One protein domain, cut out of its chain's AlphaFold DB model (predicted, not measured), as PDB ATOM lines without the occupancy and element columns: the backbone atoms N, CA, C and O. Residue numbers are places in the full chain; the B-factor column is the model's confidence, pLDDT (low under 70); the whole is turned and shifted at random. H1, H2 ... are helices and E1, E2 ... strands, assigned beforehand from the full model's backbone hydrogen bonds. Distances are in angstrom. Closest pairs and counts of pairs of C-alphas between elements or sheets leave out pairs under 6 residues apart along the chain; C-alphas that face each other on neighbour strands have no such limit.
ATOM      1  N   SER A  64      77.685  -3.583  26.596       74.12
ATOM      2  CA  SER A  64      76.904  -2.394  26.212       74.12
ATOM      3  C   SER A  64      77.175  -1.929  24.774       74.12
ATOM      4  O   SER A  64      76.260  -1.410  24.136       74.12
ATOM      5  N   ILE A  65      78.368  -2.195  24.230       77.25
ATOM      6  CA  ILE A  65      78.663  -2.039  22.796       77.25
ATOM      7  C   ILE A  65      77.852  -3.057  21.988       77.25
ATOM      8  O   ILE A  65      77.186  -2.684  21.027       77.25
ATOM      9  N   ASP A  66      77.825  -4.320  22.420       75.88
ATOM     10  CA  ASP A  66      77.050  -5.379  21.770       75.88
ATOM     11  C   ASP A  66      75.535  -5.102  21.826       75.88
ATOM     12  O   ASP A  66      74.826  -5.287  20.834       75.88
ATOM     13  N   VAL A  67      75.014  -4.580  22.946       79.62
ATOM     14  CA  VAL A  67      73.609  -4.132  23.039       79.62
ATOM     15  C   VAL A  67      73.318  -2.969  22.085       79.62
ATOM     16  O   VAL A  67      72.273  -2.971  21.438       79.62
ATOM     17  N   LEU A  68      74.225  -1.999  21.927       76.00
ATOM     18  CA  LEU A  68      74.053  -0.934  20.932       76.00
ATOM     19  C   LEU A  68      74.113  -1.477  19.499       76.00
ATOM     20  O   LEU A  68      73.246  -1.141  18.699       76.00
ATOM     21  N   GLY A  69      75.073  -2.347  19.179       77.19
ATOM     22  CA  GLY A  69      75.214  -2.946  17.849       77.19
ATOM     23  C   GLY A  69      74.030  -3.816  17.448       77.19
ATOM     24  O   GLY A  69      73.553  -3.715  16.317       77.19
ATOM     25  N   THR A  70      73.486  -4.601  18.374       79.56
ATOM     26  CA  THR A  70      72.273  -5.395  18.133       79.56
ATOM     27  C   THR A  70      71.028  -4.515  17.988       79.56
ATOM     28  O   THR A  70      70.267  -4.719  17.043       79.56
ATOM     29  N   LEU A  71      70.844  -3.482  18.822       81.00
ATOM     30  CA  LEU A  71      69.753  -2.506  18.657       81.00
ATOM     31  C   LEU A  71      69.839  -1.755  17.319       81.00
ATOM     32  O   LEU A  71      68.825  -1.609  16.636       81.00
ATOM     33  N   LEU A  72      71.039  -1.323  16.919       80.94
ATOM     34  CA  LEU A  72      71.275  -0.620  15.656       80.94
ATOM     35  C   LEU A  72      71.023  -1.539  14.450       80.94
ATOM     36  O   LEU A  72      70.351  -1.136  13.501       80.94
ATOM     37  N   SER A  73      71.471  -2.798  14.529       81.12
ATOM     38  CA  SER A  73      71.221  -3.832  13.513       81.12
ATOM     39  C   SER A  73      69.726  -4.119  13.348       81.12
ATOM     40  O   SER A  73      69.225  -4.189  12.224       81.12
ATOM     41  N   VAL A  74      68.986  -4.247  14.456       82.19
ATOM     42  CA  VAL A  74      67.528  -4.463  14.448       82.19
ATOM     43  C   VAL A  74      66.792  -3.245  13.887       82.19
ATOM     44  O   VAL A  74      65.890  -3.417  13.071       82.19
ATOM     45  N   ALA A  75      67.186  -2.024  14.261       79.25
ATOM     46  CA  ALA A  75      66.574  -0.801  13.744       79.25
ATOM     47  C   ALA A  75      66.807  -0.637  12.231       79.25
ATOM     48  O   ALA A  75      65.852  -0.405  11.491       79.25
ATOM     49  N   ALA A  76      68.036  -0.857  11.749       80.19
ATOM     50  CA  ALA A  76      68.345  -0.861  10.319       80.19
ATOM     51  C   ALA A  76      67.569  -1.953   9.558       80.19
ATOM     52  O   ALA A  76      67.022  -1.686   8.491       80.19
ATOM     53  N   SER A  77      67.443  -3.155  10.131       79.81
ATOM     54  CA  SER A  77      66.689  -4.268   9.529       79.81
ATOM     55  C   SER A  77      65.182  -4.013   9.484       79.81
ATOM     56  O   SER A  77      64.529  -4.355   8.501       79.81
ATOM     57  N   ALA A  78      64.614  -3.375  10.512       78.56
ATOM     58  CA  ALA A  78      63.212  -2.964  10.523       78.56
ATOM     59  C   ALA A  78      62.936  -1.874   9.474       78.56
ATOM     60  O   ALA A  78      61.921  -1.927   8.779       78.56
ATOM     61  N   THR A  79      63.857  -0.920   9.307       79.94
ATOM     62  CA  THR A  79      63.800   0.080   8.233       79.94
ATOM     63  C   THR A  79      63.919  -0.566   6.852       79.94
ATOM     64  O   THR A  79      63.136  -0.227   5.969       79.94
ATOM     65  N   ALA A  80      64.822  -1.532   6.670       77.38
ATOM     66  CA  ALA A  80      64.959  -2.281   5.422       77.38
ATOM     67  C   ALA A  80      63.676  -3.058   5.080       77.38
ATOM     68  O   ALA A  80      63.103  -2.861   4.011       77.38
ATOM     69  N   ALA A  81      63.144  -3.845   6.018       72.25
ATOM     70  CA  ALA A  81      61.879  -4.558   5.834       72.25
ATOM     71  C   ALA A  81      60.705  -3.610   5.509       72.25
ATOM     72  O   ALA A  81      59.865  -3.940   4.675       72.25
ATOM     73  N   SER A  82      60.672  -2.419   6.120       74.75
ATOM     74  CA  SER A  82      59.669  -1.375   5.857       74.75
ATOM     75  C   SER A  82      59.774  -0.762   4.454       74.75
ATOM     76  O   SER A  82      58.757  -0.377   3.885       74.75
ATOM     77  N   GLU A 195      60.935  -9.973  -1.581       66.50
ATOM     78  CA  GLU A 195      60.735 -11.153  -0.717       66.50
ATOM     79  C   GLU A 195      62.041 -11.944  -0.541       66.50
ATOM     80  O   GLU A 195      62.345 -12.404   0.559       66.50
ATOM     81  N   LEU A 196      62.841 -12.060  -1.608       66.19
ATOM     82  CA  LEU A 196      64.160 -12.694  -1.576       66.19
ATOM     83  C   LEU A 196      65.124 -11.897  -0.687       66.19
ATOM     84  O   LEU A 196      65.767 -12.476   0.188       66.19
ATOM     85  N   MET A 197      65.161 -10.569  -0.841       65.12
ATOM     86  CA  MET A 197      65.986  -9.698   0.001       65.12
ATOM     87  C   MET A 197      65.491  -9.654   1.457       65.12
ATOM     88  O   MET A 197      66.297  -9.604   2.379       65.12
ATOM     89  N   LEU A 198      64.178  -9.749   1.703       71.12
ATOM     90  CA  LEU A 198      63.622  -9.873   3.056       71.12
ATOM     91  C   LEU A 198      64.017 -11.207   3.718       71.12
ATOM     92  O   LEU A 198      64.303 -11.246   4.917       71.12
ATOM     93  N   ALA A 199      64.078 -12.299   2.949       67.38
ATOM     94  CA  ALA A 199      64.596 -13.582   3.420       67.38
ATOM     95  C   ALA A 199      66.116 -13.536   3.681       67.38
ATOM     96  O   ALA A 199      66.591 -14.159   4.633       67.38
ATOM     97  N   GLU A 200      66.875 -12.764   2.895       68.12
ATOM     98  CA  GLU A 200      68.284 -12.456   3.168       68.12
ATOM     99  C   GLU A 200      68.440 -11.642   4.461       68.12
ATOM    100  O   GLU A 200      69.188 -12.061   5.337       68.12
ATOM    101  N   MET A 201      67.671 -10.565   4.659       67.81
ATOM    102  CA  MET A 201      67.658  -9.783   5.908       67.81
ATOM    103  C   MET A 201      67.326 -10.652   7.124       67.81
ATOM    104  O   MET A 201      67.946 -10.516   8.179       67.81
ATOM    105  N   ALA A 202      66.380 -11.582   6.979       65.81
ATOM    106  CA  ALA A 202      66.053 -12.540   8.026       65.81
ATOM    107  C   ALA A 202      67.211 -13.518   8.306       65.81
ATOM    108  O   ALA A 202      67.454 -13.832   9.472       65.81
ATOM    109  N   ARG A 203      67.955 -13.983   7.292       67.50
ATOM    110  CA  ARG A 203      69.177 -14.791   7.486       67.50
ATOM    111  C   ARG A 203      70.266 -13.969   8.182       67.50
ATOM    112  O   ARG A 203      70.704 -14.359   9.262       67.50
ATOM    113  N   ALA A 204      70.602 -12.812   7.618       66.56
ATOM    114  CA  ALA A 204      71.607 -11.870   8.095       66.56
ATOM    115  C   ALA A 204      71.410 -11.487   9.567       66.56
ATOM    116  O   ALA A 204      72.355 -11.509  10.350       66.56
ATOM    117  N   LEU A 205      70.172 -11.191   9.979       65.38
ATOM    118  CA  LEU A 205      69.880 -10.873  11.374       65.38
ATOM    119  C   LEU A 205      70.029 -12.103  12.289       65.38
ATOM    120  O   LEU A 205      70.532 -11.975  13.400       65.38
ATOM    121  N   ASN A 206      69.638 -13.307  11.854       64.38
ATOM    122  CA  ASN A 206      69.847 -14.518  12.662       64.38
ATOM    123  C   ASN A 206      71.339 -14.885  12.803       64.38
ATOM    124  O   ASN A 206      71.711 -15.454  13.832       64.38
ATOM    125  N   ALA A 207      72.186 -14.534  11.829       62.22
ATOM    126  CA  ALA A 207      73.642 -14.634  11.930       62.22
ATOM    127  C   ALA A 207      74.221 -13.545  12.856       62.22
ATOM    128  O   ALA A 207      74.849 -13.864  13.865       62.22
ATOM    129  N   GLY A 208      73.920 -12.268  12.593       54.69
ATOM    130  CA  GLY A 208      74.398 -11.109  13.364       54.69
ATOM    131  C   GLY A 208      73.853 -10.983  14.797       54.69
ATOM    132  O   GLY A 208      74.350 -10.159  15.564       54.69
ATOM    133  N   LEU A 209      72.853 -11.790  15.173       56.25
ATOM    134  CA  LEU A 209      72.375 -11.985  16.553       56.25
ATOM    135  C   LEU A 209      72.814 -13.336  17.165       56.25
ATOM    136  O   LEU A 209      72.391 -13.667  18.271       56.25
ATOM    137  N   GLU A 252      73.830  -8.656   4.814       73.31
ATOM    138  CA  GLU A 252      74.631  -9.370   5.812       73.31
ATOM    139  C   GLU A 252      76.025  -8.748   5.981       73.31
ATOM    140  O   GLU A 252      76.434  -8.458   7.108       73.31
ATOM    141  N   ARG A 253      76.714  -8.419   4.876       78.19
ATOM    142  CA  ARG A 253      78.000  -7.703   4.919       78.19
ATOM    143  C   ARG A 253      77.860  -6.314   5.545       78.19
ATOM    144  O   ARG A 253      78.734  -5.915   6.313       78.19
ATOM    145  N   PHE A 254      76.757  -5.609   5.285       79.31
ATOM    146  CA  PHE A 254      76.456  -4.329   5.934       79.31
ATOM    147  C   PHE A 254      76.338  -4.447   7.460       79.31
ATOM    148  O   PHE A 254      77.009  -3.697   8.169       79.31
ATOM    149  N   LEU A 255      75.532  -5.384   7.975       80.50
ATOM    150  CA  LEU A 255      75.365  -5.552   9.423       80.50
ATOM    151  C   LEU A 255      76.674  -5.953  10.117       80.50
ATOM    152  O   LEU A 255      76.974  -5.427  11.189       80.50
ATOM    153  N   VAL A 256      77.468  -6.834   9.501       79.12
ATOM    154  CA  VAL A 256      78.792  -7.220  10.016       79.12
ATOM    155  C   VAL A 256      79.717  -6.003  10.088       79.12
ATOM    156  O   VAL A 256      80.263  -5.725  11.153       79.12
ATOM    157  N   ASN A 257      79.834  -5.231   9.003       79.19
ATOM    158  CA  ASN A 257      80.679  -4.034   8.974       79.19
ATOM    159  C   ASN A 257      80.226  -3.000  10.020       79.19
ATOM    160  O   ASN A 257      81.050  -2.507  10.783       79.19
ATOM    161  N   LEU A 258      78.917  -2.746  10.128       79.25
ATOM    162  CA  LEU A 258      78.331  -1.812  11.093       79.25
ATOM    163  C   LEU A 258      78.638  -2.202  12.551       79.25
ATOM    164  O   LEU A 258      78.920  -1.333  13.373       79.25
ATOM    165  N   GLN A 259      78.607  -3.498  12.884       77.00
ATOM    166  CA  GLN A 259      79.001  -3.985  14.212       77.00
ATOM    167  C   GLN A 259      80.518  -3.886  14.450       77.00
ATOM    168  O   GLN A 259      80.935  -3.601  15.573       77.00
ATOM    169  N   THR A 260      81.345  -4.086  13.420       80.44
ATOM    170  CA  THR A 260      82.805  -3.919  13.500       80.44
ATOM    171  C   THR A 260      83.197  -2.453  13.703       80.44
ATOM    172  O   THR A 260      83.961  -2.158  14.619       80.44
ATOM    173  N   ASP A 261      82.611  -1.537  12.927       74.94
ATOM    174  CA  ASP A 261      82.776  -0.081  13.057       74.94
ATOM    175  C   ASP A 261      82.406   0.407  14.464       74.94
ATOM    176  O   ASP A 261      83.157   1.149  15.098       74.94
ATOM    177  N   LEU A 262      81.248  -0.037  14.971       75.00
ATOM    178  CA  LEU A 262      80.799   0.273  16.326       75.00
ATOM    179  C   LEU A 262      81.762  -0.241  17.389       75.00
ATOM    180  O   LEU A 262      81.983   0.459  18.371       75.00
ATOM    181  N   ARG A 263      82.305  -1.455  17.228       76.44
ATOM    182  CA  ARG A 263      83.269  -1.995  18.189       76.44
ATOM    183  C   ARG A 263      84.527  -1.141  18.210       76.44
ATOM    184  O   ARG A 263      84.798  -0.593  19.269       76.44
ATOM    185  N   ALA A 264      85.187  -0.929  17.069       75.88
ATOM    186  CA  ALA A 264      86.387  -0.090  16.984       75.88
ATOM    187  C   ALA A 264      86.174   1.284  17.648       75.88
ATOM    188  O   ALA A 264      86.831   1.609  18.632       75.88
ATOM    189  N   ILE A 265      85.157   2.035  17.210       70.62
ATOM    190  CA  ILE A 265      84.899   3.415  17.664       70.62
ATOM    191  C   ILE A 265      84.458   3.500  19.139       70.62
ATOM    192  O   ILE A 265      84.624   4.543  19.767       70.62
ATOM    193  N   LEU A 266      83.883   2.437  19.716       71.31
ATOM    194  CA  LEU A 266      83.423   2.429  21.113       71.31
ATOM    195  C   LEU A 266      84.396   1.730  22.081       71.31
ATOM    196  O   LEU A 266      84.222   1.869  23.297       71.31
ATOM    197  N   LEU A 403      79.180   8.876  14.894       82.00
ATOM    198  CA  LEU A 403      79.335   7.891  13.818       82.00
ATOM    199  C   LEU A 403      78.179   8.026  12.828       82.00
ATOM    200  O   LEU A 403      77.020   8.065  13.235       82.00
ATOM    201  N   TRP A 404      78.494   8.015  11.533       79.38
ATOM    202  CA  TRP A 404      77.522   7.888  10.448       79.38
ATOM    203  C   TRP A 404      77.977   6.828   9.437       79.38
ATOM    204  O   TRP A 404      79.168   6.699   9.129       79.38
ATOM    205  N   ARG A 405      77.015   6.059   8.923       75.25
ATOM    206  CA  ARG A 405      77.175   5.069   7.853       75.25
ATOM    207  C   ARG A 405      75.996   5.166   6.891       75.25
ATOM    208  O   ARG A 405      74.850   5.252   7.322       75.25
ATOM    209  N   LEU A 406      76.280   5.145   5.593       81.88
ATOM    210  CA  LEU A 406      75.287   5.082   4.523       81.88
ATOM    211  C   LEU A 406      75.415   3.727   3.830       81.88
ATOM    212  O   LEU A 406      76.525   3.253   3.604       81.88
ATOM    213  N   TYR A 407      74.283   3.119   3.491       77.75
ATOM    214  CA  TYR A 407      74.228   1.872   2.747       77.75
ATOM    215  C   TYR A 407      73.324   1.994   1.522       77.75
ATOM    216  O   TYR A 407      72.146   2.335   1.652       77.75
ATOM    217  N   ARG A 408      73.885   1.703   0.342       80.12
ATOM    218  CA  ARG A 408      73.172   1.626  -0.940       80.12
ATOM    219  C   ARG A 408      72.824   0.169  -1.249       80.12
ATOM    220  O   ARG A 408      73.694  -0.692  -1.188       80.12
ATOM    221  N   PHE A 409      71.561  -0.091  -1.570       77.50
ATOM    222  CA  PHE A 409      71.097  -1.395  -2.055       77.50
ATOM    223  C   PHE A 409      71.134  -1.445  -3.592       77.50
ATOM    224  O   PHE A 409      71.321  -0.421  -4.251       77.50
ATOM    225  N   GLU A 410      70.907  -2.623  -4.178       77.81
ATOM    226  CA  GLU A 410      70.697  -2.737  -5.624       77.81
ATOM    227  C   GLU A 410      69.469  -1.942  -6.103       77.81
ATOM    228  O   GLU A 410      68.510  -1.698  -5.365       77.81
ATOM    229  N   ALA A 411      69.499  -1.531  -7.371       77.50
ATOM    230  CA  ALA A 411      68.494  -0.661  -7.965       77.50
ATOM    231  C   ALA A 411      67.204  -1.437  -8.308       77.50
ATOM    232  O   ALA A 411      67.194  -2.312  -9.175       77.50
ATOM    233  N   VAL A 412      66.095  -1.103  -7.642       76.69
ATOM    234  CA  VAL A 412      64.811  -1.815  -7.740       76.69
ATOM    235  C   VAL A 412      63.865  -1.102  -8.720       76.69
ATOM    236  O   VAL A 412      63.718   0.119  -8.649       76.69
ATOM    237  N   PRO A 413      63.164  -1.821  -9.620       75.88
ATOM    238  CA  PRO A 413      62.128  -1.233 -10.469       75.88
ATOM    239  C   PRO A 413      61.023  -0.528  -9.664       75.88
ATOM    240  O   PRO A 413      60.417  -1.114  -8.767       75.88
ATOM    241  N   ALA A 414      60.719   0.724 -10.013       66.56
ATOM    242  CA  ALA A 414      59.835   1.610  -9.248       66.56
ATOM    243  C   ALA A 414      58.364   1.140  -9.186       66.56
ATOM    244  O   ALA A 414      57.606   1.548  -8.306       66.56
ATOM    245  N   ASN A 415      57.959   0.234 -10.082       64.12
ATOM    246  CA  ASN A 415      56.658  -0.438 -10.030       64.12
ATOM    247  C   ASN A 415      56.547  -1.472  -8.889       64.12
ATOM    248  O   ASN A 415      55.441  -1.889  -8.561       64.12
ATOM    249  N   GLN A 416      57.661  -1.871  -8.264       60.94
ATOM    250  CA  GLN A 416      57.677  -2.726  -7.068       60.94
ATOM    251  C   GLN A 416      57.619  -1.914  -5.759       60.94
ATOM    252  O   GLN A 416      57.389  -2.488  -4.700       60.94
ATOM    253  N   THR A 417      57.801  -0.589  -5.823       60.91
ATOM    254  CA  THR A 417      57.891   0.323  -4.660       60.91
ATOM    255  C   THR A 417      56.748   1.354  -4.614       60.91
ATOM    256  O   THR A 417      56.744   2.271  -3.787       60.91
ATOM    257  N   GLN A 418      55.780   1.246  -5.528       51.59
ATOM    258  CA  GLN A 418      54.838   2.321  -5.874       51.59
ATOM    259  C   GLN A 418      53.774   2.613  -4.788       51.59
ATOM    260  O   GLN A 418      53.235   3.723  -4.724       51.59
ATOM    261  N   VAL A 467      66.883   3.475  -6.308       82.38
ATOM    262  CA  VAL A 467      67.836   2.872  -5.378       82.38
ATOM    263  C   VAL A 467      67.332   3.079  -3.944       82.38
ATOM    264  O   VAL A 467      67.076   4.220  -3.540       82.38
ATOM    265  N   PRO A 468      67.164   1.999  -3.166       80.88
ATOM    266  CA  PRO A 468      66.947   2.077  -1.730       80.88
ATOM    267  C   PRO A 468      68.253   2.473  -1.029       80.88
ATOM    268  O   PRO A 468      69.318   1.924  -1.319       80.88
ATOM    269  N   VAL A 469      68.166   3.391  -0.070       83.75
ATOM    270  CA  VAL A 469      69.296   3.812   0.772       83.75
ATOM    271  C   VAL A 469      68.873   3.788   2.236       83.75
ATOM    272  O   VAL A 469      67.773   4.231   2.573       83.75
ATOM    273  N   ILE A 470      69.753   3.298   3.111       82.44
ATOM    274  CA  ILE A 470      69.614   3.422   4.566       82.44
ATOM    275  C   ILE A 470      70.814   4.186   5.119       82.44
ATOM    276  O   ILE A 470      71.960   3.796   4.915       82.44
ATOM    277  N   VAL A 471      70.542   5.262   5.852       83.44
ATOM    278  CA  VAL A 471      71.532   6.013   6.627       83.44
ATOM    279  C   VAL A 471      71.345   5.686   8.102       83.44
ATOM    280  O   VAL A 471      70.234   5.759   8.629       83.44
ATOM    281  N   VAL A 472      72.442   5.340   8.766       82.06
ATOM    282  CA  VAL A 472      72.507   5.003  10.185       82.06
ATOM    283  C   VAL A 472      73.473   5.963  10.875       82.06
ATOM    284  O   VAL A 472      74.604   6.137  10.427       82.06
ATOM    285  N   GLY A 473      73.030   6.582  11.965       81.19
ATOM    286  CA  GLY A 473      73.818   7.505  12.775       81.19
ATOM    287  C   GLY A 473      73.765   7.155  14.258       81.19
ATOM    288  O   GLY A 473      72.722   6.746  14.770       81.19
ATOM    289  N   LEU A 474      74.879   7.355  14.957       82.19
ATOM    290  CA  LEU A 474      74.997   7.239  16.408       82.19
ATOM    291  C   LEU A 474      75.715   8.479  16.948       82.19
ATOM    292  O   LEU A 474      76.858   8.747  16.581       82.19
ATOM    293  N   GLN A 475      75.058   9.211  17.844       80.94
ATOM    294  CA  GLN A 475      75.620  10.383  18.516       80.94
ATOM    295  C   GLN A 475      75.522  10.214  20.033       80.94
ATOM    296  O   GLN A 475      74.432   9.966  20.551       80.94
ATOM    297  N   SER A 476      76.627  10.370  20.766       80.31
ATOM    298  CA  SER A 476      76.572  10.460  22.229       80.31
ATOM    299  C   SER A 476      76.140  11.856  22.671       80.31
ATOM    300  O   SER A 476      76.697  12.858  22.225       80.31
ATOM    301  N   VAL A 477      75.199  11.910  23.604       74.81
ATOM    302  CA  VAL A 477      74.816  13.109  24.345       74.81
ATOM    303  C   VAL A 477      75.282  12.920  25.782       74.81
ATOM    304  O   VAL A 477      74.754  12.065  26.503       74.81
ATOM    305  N   THR A 561      74.221   8.812  27.290       80.00
ATOM    306  CA  THR A 561      73.025   8.596  26.465       80.00
ATOM    307  C   THR A 561      73.363   8.696  24.987       80.00
ATOM    308  O   THR A 561      74.198   9.505  24.600       80.00
ATOM    309  N   PHE A 562      72.697   7.901  24.152       80.12
ATOM    310  CA  PHE A 562      72.909   7.904  22.706       80.12
ATOM    311  C   PHE A 562      71.631   8.276  21.960       80.12
ATOM    312  O   PHE A 562      70.551   7.771  22.266       80.12
ATOM    313  N   LEU A 563      71.775   9.124  20.945       81.25
ATOM    314  CA  LEU A 563      70.786   9.325  19.898       81.25
ATOM    315  C   LEU A 563      71.130   8.391  18.737       81.25
ATOM    316  O   LEU A 563      72.228   8.453  18.180       81.25
ATOM    317  N   ILE A 564      70.183   7.519  18.400       82.81
ATOM    318  CA  ILE A 564      70.252   6.628  17.244       82.81
ATOM    319  C   ILE A 564      69.371   7.214  16.144       82.81
ATOM    320  O   ILE A 564      68.180   7.458  16.350       82.81
ATOM    321  N   TYR A 565      69.960   7.399  14.970       82.06
ATOM    322  CA  TYR A 565      69.285   7.808  13.749       82.06
ATOM    323  C   TYR A 565      69.268   6.622  12.790       82.06
ATOM    324  O   TYR A 565      70.315   6.051  12.500       82.06
ATOM    325  N   VAL A 566      68.095   6.262  12.273       83.62
ATOM    326  CA  VAL A 566      67.969   5.330  11.147       83.62
ATOM    327  C   VAL A 566      66.967   5.929  10.170       83.62
ATOM    328  O   VAL A 566      65.821   6.194  10.532       83.62
ATOM    329  N   ILE A 567      67.419   6.189   8.947       81.94
ATOM    330  CA  ILE A 567      66.661   6.874   7.901       81.94
ATOM    331  C   ILE A 567      66.711   5.996   6.654       81.94
ATOM    332  O   ILE A 567      67.776   5.816   6.074       81.94
ATOM    333  N   GLY A 568      65.569   5.440   6.255       82.00
ATOM    334  CA  GLY A 568      65.419   4.707   4.998       82.00
ATOM    335  C   GLY A 568      64.695   5.558   3.964       82.00
ATOM    336  O   GLY A 568      63.723   6.235   4.305       82.00
ATOM    337  N   GLY A 569      65.131   5.505   2.708       81.38
ATOM    338  CA  GLY A 569      64.492   6.232   1.617       81.38
ATOM    339  C   GLY A 569      64.708   5.585   0.253       81.38
ATOM    340  O   GLY A 569      65.625   4.790   0.058       81.38
ATOM    341  N   TYR A 570      63.844   5.957  -0.689       80.69
ATOM    342  CA  TYR A 570      63.977   5.640  -2.107       80.69
ATOM    343  C   TYR A 570      64.418   6.884  -2.863       80.69
ATOM    344  O   TYR A 570      63.807   7.944  -2.722       80.69
ATOM    345  N   TYR A 571      65.449   6.737  -3.684       80.25
ATOM    346  CA  TYR A 571      66.063   7.832  -4.423       80.25
ATOM    347  C   TYR A 571      66.272   7.415  -5.887       80.25
ATOM    348  O   TYR A 571      66.513   6.235  -6.150       80.25
ATOM    349  N   PRO A 572      66.169   8.327  -6.869       78.62
ATOM    350  CA  PRO A 572      66.483   7.980  -8.251       78.62
ATOM    351  C   PRO A 572      67.974   7.602  -8.390       78.62
ATOM    352  O   PRO A 572      68.793   8.119  -7.627       78.62
ATOM    353  N   PRO A 573      68.360   6.755  -9.367       74.19
ATOM    354  CA  PRO A 573      69.747   6.334  -9.588       74.19
ATOM    355  C   PRO A 573      70.762   7.480  -9.709       74.19
ATOM    356  O   PRO A 573      71.922   7.303  -9.359       74.19
ATOM    357  N   ASN A 574      70.313   8.659 -10.150       71.50
ATOM    358  CA  ASN A 574      71.138   9.854 -10.346       71.50
ATOM    359  C   ASN A 574      71.206  10.759  -9.093       71.50
ATOM    360  O   ASN A 574      71.737  11.861  -9.157       71.50
ATOM    361  N   HIS A 575      70.618  10.358  -7.961       73.44
ATOM    362  CA  HIS A 575      70.594  11.164  -6.738       73.44
ATOM    363  C   HIS A 575      71.945  11.128  -6.016       73.44
ATOM    364  O   HIS A 575      72.546  10.067  -5.898       73.44
ATOM    365  N   HIS A 576      72.394  12.238  -5.426       65.00
ATOM    366  CA  HIS A 576      73.765  12.323  -4.896       65.00
ATOM    367  C   HIS A 576      74.013  11.411  -3.674       65.00
ATOM    368  O   HIS A 576      75.129  10.958  -3.450       65.00
ATOM    369  N   MET A 577      72.958  11.035  -2.933       63.75
ATOM    370  CA  MET A 577      73.035  10.001  -1.877       63.75
ATOM    371  C   MET A 577      73.033   8.547  -2.402       63.75
ATOM    372  O   MET A 577      73.054   7.613  -1.606       63.75
ATOM    373  N   VAL A 578      72.963   8.351  -3.723       68.12
ATOM    374  CA  VAL A 578      72.965   7.053  -4.423       68.12
ATOM    375  C   VAL A 578      74.210   6.911  -5.289       68.12
ATOM    376  O   VAL A 578      74.933   5.924  -5.163       68.12
ATOM    377  N   THR A 579      74.473   7.919  -6.130       63.72
ATOM    378  CA  THR A 579      75.722   8.031  -6.896       63.72
ATOM    379  C   THR A 579      76.926   8.170  -5.970       63.72
ATOM    380  O   THR A 579      78.015   7.760  -6.362       63.72
ATOM    381  N   GLY A 580      76.711   8.674  -4.740       59.81
ATOM    382  CA  GLY A 580      77.538   8.425  -3.554       59.81
ATOM    383  C   GLY A 580      79.022   8.600  -3.833       59.81
ATOM    384  O   GLY A 580      79.778   7.654  -3.658       59.81
ATOM    385  N   SER A 581      79.370   9.770  -4.371       49.00
ATOM    386  CA  SER A 581      80.274   9.912  -5.512       49.00
ATOM    387  C   SER A 581      81.479   8.964  -5.512       49.00
ATOM    388  O   SER A 581      82.527   9.297  -4.963       49.00
ATOM    389  N   ASP A 582      81.390   7.864  -6.274       50.59
ATOM    390  CA  ASP A 582      82.520   6.958  -6.594       50.59
ATOM    391  C   ASP A 582      83.649   7.652  -7.408       50.59
ATOM    392  O   ASP A 582      84.519   6.991  -7.973       50.59
ATOM    393  N   ARG A 583      83.612   8.991  -7.516       54.81
ATOM    394  CA  ARG A 583      84.627   9.890  -8.085       54.81
ATOM    395  C   ARG A 583      84.662  11.247  -7.352       54.81
ATOM    396  O   ARG A 583      84.668  12.282  -8.008       54.81
ATOM    397  N   LEU A 584      84.708  11.280  -6.013       53.88
ATOM    398  CA  LEU A 584      85.135  12.512  -5.308       53.88
ATOM    399  C   LEU A 584      86.555  12.956  -5.722       53.88
ATOM    400  O   LEU A 584      86.926  14.105  -5.511       53.88
ATOM    401  N   ASP A 585      87.315  12.072  -6.369       54.53
ATOM    402  CA  ASP A 585      88.606  12.358  -6.999       54.53
ATOM    403  C   ASP A 585      88.499  13.255  -8.250       54.53
ATOM    404  O   ASP A 585      89.519  13.756  -8.728       54.53
ATOM    405  N   SER A 586      87.303  13.451  -8.833       68.81
ATOM    406  CA  SER A 586      87.136  14.368  -9.966       68.81
ATOM    407  C   SER A 586      86.847  15.794  -9.492       68.81
ATOM    408  O   SER A 586      85.903  16.068  -8.752       68.81
ATOM    409  N   TYR A 587      87.657  16.732  -9.987       70.12
ATOM    410  CA  TYR A 587      87.516  18.170  -9.734       70.12
ATOM    411  C   TYR A 587      86.095  18.685 -10.030       70.12
ATOM    412  O   TYR A 587      85.560  19.493  -9.280       70.12
ATOM    413  N   GLU A 588      85.471  18.162 -11.086       77.44
ATOM    414  CA  GLU A 588      84.099  18.463 -11.505       77.44
ATOM    415  C   GLU A 588      83.065  18.089 -10.426       77.44
ATOM    416  O   GLU A 588      82.282  18.944 -10.018       77.44
ATOM    417  N   ALA A 589      83.130  16.878  -9.856       72.44
ATOM    418  CA  ALA A 589      82.199  16.438  -8.810       72.44
ATOM    419  C   ALA A 589      82.404  17.179  -7.474       72.44
ATOM    420  O   ALA A 589      81.446  17.406  -6.734       72.44
ATOM    421  N   LEU A 590      83.641  17.588  -7.160       75.69
ATOM    422  CA  LEU A 590      83.924  18.468  -6.018       75.69
ATOM    423  C   LEU A 590      83.350  19.878  -6.223       75.69
ATOM    424  O   LEU A 590      82.914  20.509  -5.259       75.69
ATOM    425  N   TRP A 591      83.334  20.365  -7.466       71.12
ATOM    426  CA  TRP A 591      82.825  21.686  -7.819       71.12
ATOM    427  C   TRP A 591      81.288  21.723  -7.829       71.12
ATOM    428  O   TRP A 591      80.702  22.589  -7.181       71.12
ATOM    429  N   GLU A 592      80.628  20.719  -8.419       74.81
ATOM    430  CA  GLU A 592      79.171  20.510  -8.309       74.81
ATOM    431  C   GLU A 592      78.714  20.399  -6.842       74.81
ATOM    432  O   GLU A 592      77.691  20.958  -6.446       74.81
ATOM    433  N   LEU A 593      79.488  19.699  -6.004       69.62
ATOM    434  CA  LEU A 593      79.225  19.583  -4.569       69.62
ATOM    435  C   LEU A 593      79.376  20.932  -3.843       69.62
ATOM    436  O   LEU A 593      78.598  21.216  -2.931       69.62
ATOM    437  N   ALA A 594      80.325  21.778  -4.255       67.38
ATOM    438  CA  ALA A 594      80.493  23.125  -3.713       67.38
ATOM    439  C   ALA A 594      79.362  24.085  -4.136       67.38
ATOM    440  O   ALA A 594      78.922  24.894  -3.317       67.38
TER     441      ALA A 594
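What this domain is: This is residues 64 to 82, 195 to 209, 252 to 266, 403 to 418, 467 to 477 and 561 to 594 of the 705 residues of the protein "RING-type domain-containing protein" of Phlebia centrifuga (UniProt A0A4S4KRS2). Look first for a twisted wall of three strands, E1, E2 and E3, with helices H1 and H3 over one face in two layers, helices on one side of a sheet; H2 packs on those helices, away from the sheet, and the three make a bundle, helices roughly side by side. After E3 the tail turns at the sheet's end, where H4 grazes it, and runs out to H5, apart from every other named element. The printed part has 110 residues with five named helices and three named strands, in the order H1 H2 H3 E1 E2 E3 H4 H5; the class is mixed, and the sheet's order is E1 - E2 - E3, antiparallel. The whole is only just compact, close to loose, with a radius of gyration of the C-alphas of 15.5 A and spans of 43 by 36 by 21 A.

How they stand to each other: Begin at the inner strand E2, residues 467 to 477. Beside it is edge strand E1, residues 403 to 408, antiparallel at 172 degrees; N 405 and O 472 are 2.8 A apart, within hydrogen-bond range. The other edge strand, E3, residues 561 to 571, is antiparallel to E2 at 166 degrees; look for N 469 and O 569, within hydrogen-bond range at 2.9 A. H1, residues 64 to 82, is on the sheet at a height of 9.4 A, over E2 and E3 and along the strands; its closest C-alphas to E3 are Thr 79 and Gly 568, 5.9 A. On the same face, H3, residues 252 to 266, is over E1 at a height of 10.2 A; its closest C-alphas to E1 are Phe 254 and Tyr 407, 7.3 A. H1, with residues 65 to 73 alone, touches H3, closest at the C-alphas of Gly 69 and Gln 259, 5.4 A. They run opposite ways at a shallow tilt of 34 degrees, only just short of steep. H2, residues 195 to 208, is not on the sheet; it touches H1 at a shallow tilt of 5 degrees, opposite ways, closest at the C-alphas of Ala 81 and Leu 198, 6.2 A. H3, with residues 252 to 256 alone, touches H2, closest at the C-alphas of Glu 252 and Ala 204, 4.5 A. H4, residues 576 to 579, only grazes the sheet with residues 577 to 579, while H5, residues 587 to 594, is apart from H4. In H1, H2, H3 and H5 every O i to N i+4 pair is within hydrogen-bond range; H4 is too short for one.

Where its parts are: Find C-alpha 64 at (76.904, -2.394, 26.212); from there H1 runs 26.7 A. H2 spans 19.6 A and H3 21.2 A. E1 spans 17.2 A; E2 runs 32.2 A from C-alpha 467 at (67.836, 2.872, -5.378), and E3 31.7 A. H4 and H5 are short, and H5 ends at C-alpha 594 at (80.493, 23.125, -3.713).

The domain as a whole: The two C-alphas farthest apart are those of Ser 64 and Glu 588, 43.7 A. Five cuts leave C-alpha gaps of 11.8 A from 82 to 195, 11.3 A from 209 to 252, 10.0 A from 266 to 403, 13.0 A from 418 to 467 and 5.3 A from 477 to 561. Of the links printed whole, E3 to H4 is tight and H4 to H5 short. Mean pLDDT of the printed part is 73.6; it is under 70 at residues 195 to 197, 199 to 209, 414 to 418, 576 to 586 and 593 to 594.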